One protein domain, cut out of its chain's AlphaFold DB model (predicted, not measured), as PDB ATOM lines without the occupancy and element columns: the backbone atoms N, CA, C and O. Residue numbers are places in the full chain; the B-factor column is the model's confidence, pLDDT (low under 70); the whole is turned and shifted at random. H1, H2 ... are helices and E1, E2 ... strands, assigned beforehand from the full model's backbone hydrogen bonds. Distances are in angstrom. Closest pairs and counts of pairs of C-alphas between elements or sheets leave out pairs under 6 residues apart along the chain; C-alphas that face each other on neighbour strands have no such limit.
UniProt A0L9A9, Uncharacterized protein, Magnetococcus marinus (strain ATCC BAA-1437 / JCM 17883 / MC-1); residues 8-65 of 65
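What this domain is: This is residues 8 to 65 of the 65 residues of an uncharacterized protein of Magnetococcus marinus (strain ATCC BAA-1437 / JCM 17883 / MC-1) (UniProt A0L9A9). A long helix, H1, sticks out with residues 8 to 17 and 20 to 25 standing free, and a long link leads from it to a small two-stranded hairpin, E1 and E2, preceded by the short helix H2. The printed part has 58 residues, with two named helices and two named strands in the order H1, H2, E1, E2 along the chain; the class is mixed, helices and strands, and the antiparallel sheet has the order E1 - E2. The whole is only just loose, close to extended, with a radius of gyration of the C-alphas of 15.1 A and spans of 39 by 27 by 16 A.

Where its parts are: H1, residues 8 to 25, begins at C-alpha 8 (50.134, -26.313, -50.829) and is 26.0 A long. H2 is residues 40 to 43, 5.5 A. E1 is residues 47 to 50, 10.1 A. E2, residues 56 to 60, is 13.0 A long and ends at C-alpha 60 (40.887, 6.270, -47.773).

How they stand to each other: H1 is apart from H2, E1 and E2; H2 is apart from E2. In the hairpin, E1 and E2 are antiparallel at 145 degrees, with N 59 and O 47 within hydrogen-bond range at 2.7 A. In H1 every O i to N i+4 pair is within range; H2 is too short for one, but its one O i to N i+3 pair is within range.

The domain as a whole: The farthest C-alphas, Lys 24 and Gln 39, are 41.4 A apart. The printed part has no cut; the link from H1 to H2 is long. Confidence is under 70 at 15 residues, among them 59 to 65.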
ATOM      1  N   GLU A   8      51.320 -26.590 -51.653       91.62
ATOM      2  CA  GLU A   8      50.134 -26.313 -50.829       91.62
ATOM      3  C   GLU A   8      50.314 -26.817 -49.394       91.62
ATOM      4  O   GLU A   8      50.146 -26.064 -48.440       91.62
ATOM      5  N   GLN A   9      50.796 -28.048 -49.231       91.75
ATOM      6  CA  GLN A   9      51.063 -28.645 -47.923       91.75
ATOM      7  C   GLN A   9      52.120 -27.874 -47.118       91.75
ATOM      8  O   GLN A   9      52.067 -27.837 -45.890       91.75
ATOM      9  N   ARG A  10      53.098 -27.247 -47.785       92.31
ATOM     10  CA  ARG A  10      54.076 -26.378 -47.107       92.31
ATOM     11  C   ARG A  10      53.456 -25.060 -46.668       92.31
ATOM     12  O   ARG A  10      53.800 -24.583 -45.591       92.31
ATOM     13  N   LEU A  11      52.576 -24.485 -47.485       91.25
ATOM     14  CA  LEU A  11      51.851 -23.267 -47.129       91.25
ATOM     15  C   LEU A  11      50.924 -23.513 -45.934       91.25
ATOM     16  O   LEU A  11      50.911 -22.708 -45.006       91.25
ATOM     17  N   GLU A  12      50.226 -24.650 -45.899       91.50
ATOM     18  CA  GLU A  12      49.403 -25.050 -44.751       91.50
ATOM     19  C   GLU A  12      50.236 -25.251 -43.479       91.50
ATOM     20  O   GLU A  12      49.876 -24.745 -42.414       91.50
ATOM     21  N   ALA A  13      51.370 -25.952 -43.582       92.06
ATOM     22  CA  ALA A  13      52.274 -26.145 -42.450       92.06
ATOM     23  C   ALA A  13      52.803 -24.803 -41.913       92.06
ATOM     24  O   ALA A  13      52.766 -24.565 -40.706       92.06
ATOM     25  N   PHE A  14      53.207 -23.898 -42.808       92.19
ATOM     26  CA  PHE A  14      53.643 -22.548 -42.454       92.19
ATOM     27  C   PHE A  14      52.538 -21.742 -41.759       92.19
ATOM     28  O   PHE A  14      52.772 -21.165 -40.698       92.19
ATOM     29  N   ALA A  15      51.323 -21.729 -42.319       90.38
ATOM     30  CA  ALA A  15      50.190 -21.015 -41.734       90.38
ATOM     31  C   ALA A  15      49.869 -21.527 -40.321       90.38
ATOM     32  O   ALA A  15      49.584 -20.738 -39.416       90.38
ATOM     33  N   LYS A  16      49.973 -22.845 -40.109       92.75
ATOM     34  CA  LYS A  16      49.774 -23.466 -38.799       92.75
ATOM     35  C   LYS A  16      50.838 -23.037 -37.788       92.75
ATOM     36  O   LYS A  16      50.483 -22.612 -36.690       92.75
ATOM     37  N   GLU A  17      52.117 -23.115 -38.150       95.38
ATOM     38  CA  GLU A  17      53.221 -22.704 -37.270       95.38
ATOM     39  C   GLU A  17      53.128 -21.217 -36.901       95.38
ATOM     40  O   GLU A  17      53.297 -20.844 -35.736       95.38
ATOM     41  N   LEU A  18      52.782 -20.366 -37.872       92.50
ATOM     42  CA  LEU A  18      52.577 -18.940 -37.641       92.50
ATOM     43  C   LEU A  18      51.417 -18.685 -36.667       92.50
ATOM     44  O   LEU A  18      51.564 -17.886 -35.744       92.50
ATOM     45  N   ALA A  19      50.292 -19.391 -36.817       89.31
ATOM     46  CA  ALA A  19      49.145 -19.268 -35.916       89.31
ATOM     47  C   ALA A  19      49.453 -19.733 -34.480       89.31
ATOM     48  O   ALA A  19      48.956 -19.159 -33.508       89.31
ATOM     49  N   GLU A  20      50.269 -20.774 -34.315       94.12
ATOM     50  CA  GLU A  20      50.721 -21.220 -32.993       94.12
ATOM     51  C   GLU A  20      51.627 -20.170 -32.333       94.12
ATOM     52  O   GLU A  20      51.477 -19.880 -31.140       94.12
ATOM     53  N   LEU A  21      52.516 -19.545 -33.111       94.56
ATOM     54  CA  LEU A  21      53.403 -18.490 -32.629       94.56
ATOM     55  C   LEU A  21      52.627 -17.236 -32.201       94.56
ATOM     56  O   LEU A  21      52.880 -16.705 -31.115       94.56
ATOM     57  N   THR A  22      51.660 -16.782 -33.005       91.31
ATOM     58  CA  THR A  22      50.859 -15.591 -32.679       91.31
ATOM     59  C   THR A  22      50.054 -15.790 -31.398       91.31
ATOM     60  O   THR A  22      50.062 -14.921 -30.524       91.31
ATOM     61  N   ARG A  23      49.457 -16.976 -31.212       90.75
ATOM     62  CA  ARG A  23      48.752 -17.344 -29.971       90.75
ATOM     63  C   ARG A  23      49.680 -17.396 -28.766       90.75
ATOM     64  O   ARG A  23      49.326 -16.871 -27.714       90.75
ATOM     65  N   LYS A  24      50.865 -17.998 -28.908       95.00
ATOM     66  CA  LYS A  24      51.849 -18.108 -27.820       95.00
ATOM     67  C   LYS A  24      52.277 -16.740 -27.288       95.00
ATOM     68  O   LYS A  24      52.510 -16.603 -26.089       95.00
ATOM     69  N   HIS A  25      52.390 -15.752 -28.171       94.81
ATOM     70  CA  HIS A  25      52.846 -14.408 -27.821       94.81
ATOM     71  C   HIS A  25      51.713 -13.387 -27.648       94.81
ATOM     72  O   HIS A  25      51.993 -12.249 -27.286       94.81
ATOM     73  N   GLY A  26      50.453 -13.782 -27.861       88.62
ATOM     74  CA  GLY A  26      49.295 -12.894 -27.733       88.62
ATOM     75  C   GLY A  26      49.313 -11.730 -28.728       88.62
ATOM     76  O   GLY A  26      48.888 -10.632 -28.382       88.62
ATOM     77  N   VAL A  27      49.842 -11.950 -29.936       84.69
ATOM     78  CA  VAL A  27      49.995 -10.908 -30.964       84.69
ATOM     79  C   VAL A  27      48.988 -11.083 -32.098       84.69
ATOM     80  O   VAL A  27      48.657 -12.205 -32.480       84.69
ATOM     81  N   ALA A  28      48.525  -9.966 -32.659       80.12
ATOM     82  CA  ALA A  28      47.774  -9.950 -33.910       80.12
ATOM     83  C   ALA A  28      48.735  -9.979 -35.111       80.12
ATOM     84  O   ALA A  28      49.861  -9.486 -35.023       80.12
ATOM     85  N   LEU A  29      48.289 -10.551 -36.231       78.19
ATOM     86  CA  LEU A  29      49.028 -10.545 -37.492       78.19
ATOM     87  C   LEU A  29      48.486  -9.422 -38.388       78.19
ATOM     88  O   LEU A  29      47.276  -9.319 -38.559       78.19
ATOM     89  N   SER A  30      49.377  -8.627 -38.976       78.12
ATOM     90  CA  SER A  30      49.066  -7.736 -40.098       78.12
ATOM     91  C   SER A  30      49.919  -8.158 -41.288       78.12
ATOM     92  O   SER A  30      51.114  -8.417 -41.126       78.12
ATOM     93  N   VAL A  31      49.306  -8.273 -42.464       74.62
ATOM     94  CA  VAL A  31      49.986  -8.635 -43.711       74.62
ATOM     95  C   VAL A  31      49.738  -7.525 -44.718       74.62
ATOM     96  O   VAL A  31      48.593  -7.192 -45.004       74.62
ATOM     97  N   THR A  32      50.814  -6.980 -45.276       77.88
ATOM     98  CA  THR A  32      50.755  -5.994 -46.358       77.88
ATOM     99  C   THR A  32      51.189  -6.670 -47.651       77.88
ATOM    100  O   THR A  32      52.248  -7.298 -47.706       77.88
ATOM    101  N   GLY A  33      50.371  -6.550 -48.691       75.00
ATOM    102  CA  GLY A  33      50.655  -7.062 -50.028       75.00
ATOM    103  C   GLY A  33      50.255  -6.044 -51.090       75.00
ATOM    104  O   GLY A  33      49.522  -5.104 -50.804       75.00
ATOM    105  N   GLY A  34      50.750  -6.233 -52.311       70.25
ATOM    106  CA  GLY A  34      50.356  -5.439 -53.474       70.25
ATOM    107  C   GLY A  34      49.563  -6.284 -54.464       70.25
ATOM    108  O   GLY A  34      49.826  -7.477 -54.616       70.25
ATOM    109  N   VAL A  35      48.614  -5.659 -55.155       69.44
ATOM    110  CA  VAL A  35      47.901  -6.247 -56.296       69.44
ATOM    111  C   VAL A  35      48.377  -5.587 -57.588       69.44
ATOM    112  O   VAL A  35      48.696  -4.402 -57.602       69.44
ATOM    113  N   ILE A  36      48.442  -6.353 -58.679       71.81
ATOM    114  CA  ILE A  36      48.683  -5.804 -60.020       71.81
ATOM    115  C   ILE A  36      47.317  -5.560 -60.654       71.81
ATOM    116  O   ILE A  36      46.522  -6.491 -60.772       71.81
ATOM    117  N   ILE A  37      47.057  -4.320 -61.053       75.88
ATOM    118  CA  ILE A  37      45.797  -3.889 -61.665       75.88
ATOM    119  C   ILE A  37      46.074  -3.067 -62.926       75.88
ATOM    120  O   ILE A  37      47.097  -2.391 -63.013       75.88
ATOM    121  N   ASP A  38      45.154  -3.111 -63.892       78.94
ATOM    122  CA  ASP A  38      45.324  -2.477 -65.211       78.94
ATOM    123  C   ASP A  38      45.318  -0.931 -65.165       78.94
ATOM    124  O   ASP A  38      45.691  -0.286 -66.143       78.94
ATOM    125  N   GLN A  39      44.917  -0.323 -64.039       77.94
ATOM    126  CA  GLN A  39      44.873   1.133 -63.829       77.94
ATOM    127  C   GLN A  39      45.343   1.511 -62.414       77.94
ATOM    128  O   GLN A  39      44.523   1.887 -61.579       77.94
ATOM    129  N   PRO A  40      46.648   1.405 -62.112       70.50
ATOM    130  CA  PRO A  40      47.171   1.643 -60.766       70.50
ATOM    131  C   PRO A  40      46.889   3.061 -60.243       70.50
ATOM    132  O   PRO A  40      46.605   3.224 -59.062       70.50
ATOM    133  N   GLU A  41      46.874   4.066 -61.123       77.00
ATOM    134  CA  GLU A  41      46.603   5.472 -60.775       77.00
ATOM    135  C   GLU A  41      45.196   5.689 -60.191       77.00
ATOM    136  O   GLU A  41      44.988   6.577 -59.372       77.00
ATOM    137  N   ALA A  42      44.216   4.850 -60.549       71.69
ATOM    138  CA  ALA A  42      42.860   4.949 -60.003       71.69
ATOM    139  C   ALA A  42      42.761   4.497 -58.530       71.69
ATOM    140  O   ALA A  42      41.709   4.654 -57.912       71.69
ATOM    141  N   PHE A  43      43.839   3.932 -57.976       71.19
ATOM    142  CA  PHE A  43      43.891   3.337 -56.637       71.19
ATOM    143  C   PHE A  43      45.098   3.827 -55.826       71.19
ATOM    144  O   PHE A  43      45.410   3.245 -54.792       71.19
ATOM    145  N   GLU A  44      45.772   4.892 -56.274       68.31
ATOM    146  CA  GLU A  44      47.019   5.402 -55.680       68.31
ATOM    147  C   GLU A  44      46.865   5.826 -54.201       68.31
ATOM    148  O   GLU A  44      47.843   5.866 -53.462       68.31
ATOM    149  N   GLU A  45      45.629   6.053 -53.743       69.44
ATOM    150  CA  GLU A  45      45.283   6.442 -52.366       69.44
ATOM    151  C   GLU A  45      44.353   5.439 -51.653       69.44
ATOM    152  O   GLU A  45      43.796   5.756 -50.601       69.44
ATOM    153  N   ILE A  46      44.141   4.247 -52.226       69.75
ATOM    154  CA  ILE A  46      43.204   3.258 -51.677       69.75
ATOM    155  C   ILE A  46      43.981   2.120 -51.022       69.75
ATOM    156  O   ILE A  46      44.610   1.300 -51.695       69.75
ATOM    157  N   GLU A  47      43.877   2.026 -49.701       73.75
ATOM    158  CA  GLU A  47      44.333   0.859 -48.954       73.75
ATOM    159  C   GLU A  47      43.168  -0.117 -48.778       73.75
ATOM    160  O   GLU A  47      42.053   0.281 -48.454       73.75
ATOM    161  N   TYR A  48      43.410  -1.409 -48.984       71.19
ATOM    162  CA  TYR A  48      42.411  -2.442 -48.728       71.19
ATOM    163  C   TYR A  48      42.776  -3.198 -47.461       71.19
ATOM    164  O   TYR A  48      43.845  -3.805 -47.375       71.19
ATOM    165  N   PHE A  49      41.863  -3.203 -46.498       72.94
ATOM    166  CA  PHE A  49      42.009  -3.955 -45.261       72.94
ATOM    167  C   PHE A  49      41.051  -5.130 -45.260       72.94
ATOM    168  O   PHE A  49      39.892  -5.000 -45.638       72.94
ATOM    169  N   THR A  50      41.515  -6.278 -44.786       72.50
ATOM    170  CA  THR A  50      40.633  -7.401 -44.492       72.50
ATOM    171  C   THR A  50      40.789  -7.812 -43.040       72.50
ATOM    172  O   THR A  50      41.901  -7.895 -42.513       72.50
ATOM    173  N   GLY A  51      39.649  -7.997 -42.378       69.69
ATOM    174  CA  GLY A  51      39.575  -8.601 -41.055       69.69
ATOM    175  C   GLY A  51      39.586 -10.128 -41.144       69.69
ATOM    176  O   GLY A  51      39.954 -10.720 -42.154       69.69
ATOM    177  N   ASN A  52      39.115 -10.792 -40.089       69.81
ATOM    178  CA  ASN A  52      38.995 -12.258 -40.080       69.81
ATOM    179  C   ASN A  52      37.926 -12.791 -41.052       69.81
ATOM    180  O   ASN A  52      37.867 -13.995 -41.298       69.81
ATOM    181  N   ASP A  53      37.093 -11.899 -41.582       71.88
ATOM    182  CA  ASP A  53      35.877 -12.217 -42.327       71.88
ATOM    183  C   ASP A  53      36.165 -12.372 -43.834       71.88
ATOM    184  O   ASP A  53      35.326 -12.864 -44.582       71.88
ATOM    185  N   GLY A  54      37.376 -12.002 -44.272       64.06
ATOM    186  CA  GLY A  54      37.873 -12.204 -45.635       64.06
ATOM    187  C   GLY A  54      37.451 -11.138 -46.649       64.06
ATOM    188  O   GLY A  54      38.045 -11.068 -47.724       64.06
ATOM    189  N   ASP A  55      36.495 -10.275 -46.309       72.75
ATOM    190  CA  ASP A  55      36.122  -9.146 -47.161       72.75
ATOM    191  C   ASP A  55      37.225  -8.079 -47.149       72.75
ATOM    192  O   ASP A  55      37.762  -7.730 -46.093       72.75
ATOM    193  N   LEU A  56      37.591  -7.586 -48.336       68.56
ATOM    194  CA  LEU A  56      38.516  -6.466 -48.512       68.56
ATOM    195  C   LEU A  56      37.716  -5.163 -48.502       68.56
ATOM    196  O   LEU A  56      36.971  -4.877 -49.438       68.56
ATOM    197  N   LEU A  57      37.889  -4.374 -47.450       70.69
ATOM    198  CA  LEU A  57      37.250  -3.081 -47.270       70.69
ATOM    199  C   LEU A  57      38.214  -1.968 -47.701       70.69
ATOM    200  O   LEU A  57      39.336  -1.917 -47.185       70.69
ATOM    201  N   PRO A  58      37.815  -1.094 -48.643       70.62
ATOM    202  CA  PRO A  58      38.621   0.056 -49.017       70.62
ATOM    203  C   PRO A  58      38.641   1.086 -47.883       70.62
ATOM    204  O   PRO A  58      37.623   1.388 -47.259       70.62
ATOM    205  N   HIS A  59      39.813   1.653 -47.650       69.31
ATOM    206  CA  HIS A  59      40.083   2.683 -46.665       69.31
ATOM    207  C   HIS A  59      40.815   3.834 -47.356       69.31
ATOM    208  O   HIS A  59      41.810   3.612 -48.052       69.31
ATOM    209  N   ILE A  60      40.304   5.056 -47.187       67.62
ATOM    210  CA  ILE A  60      40.887   6.270 -47.773       67.62
ATOM    211  C   ILE A  60      41.141   7.275 -46.649       67.62
ATOM    212  O   ILE A  60      40.205   7.835 -46.072       67.62
ATOM    213  N   GLY A  61      42.414   7.534 -46.342       66.00
ATOM    214  CA  GLY A  61      42.797   8.453 -45.268       66.00
ATOM    215  C   GLY A  61      42.343   7.951 -43.894       66.00
ATOM    216  O   GLY A  61      42.786   6.895 -43.479       66.00
ATOM    217  N   ASP A  62      41.473   8.695 -43.199       60.47
ATOM    218  CA  ASP A  62      40.873   8.302 -41.906       60.47
ATOM    219  C   ASP A  62      39.410   7.808 -42.044       60.47
ATOM    220  O   ASP A  62      38.710   7.624 -41.044       60.47
ATOM    221  N   ASN A  63      38.906   7.648 -43.275       55.69
ATOM    222  CA  ASN A  63      37.506   7.317 -43.545       55.69
ATOM    223  C   ASN A  63      37.347   5.876 -44.058       55.69
ATOM    224  O   ASN A  63      37.977   5.468 -45.035       55.69
ATOM    225  N   TRP A  64      36.426   5.139 -43.431       55.81
ATOM    226  CA  TRP A  64      35.924   3.847 -43.905       55.81
ATOM    227  C   TRP A  64      34.799   4.083 -44.923       55.81
ATOM    228  O   TRP A  64      33.888   4.867 -44.640       55.81
ATOM    229  N   LEU A  65      34.880   3.441 -46.094       55.94
ATOM    230  CA  LEU A  65      33.866   3.505 -47.158       55.94
ATOM    231  C   LEU A  65      32.819   2.393 -47.039       55.94
ATOM    232  O   LEU A  65      33.195   1.258 -46.671       55.94
TER     233      LEU A  65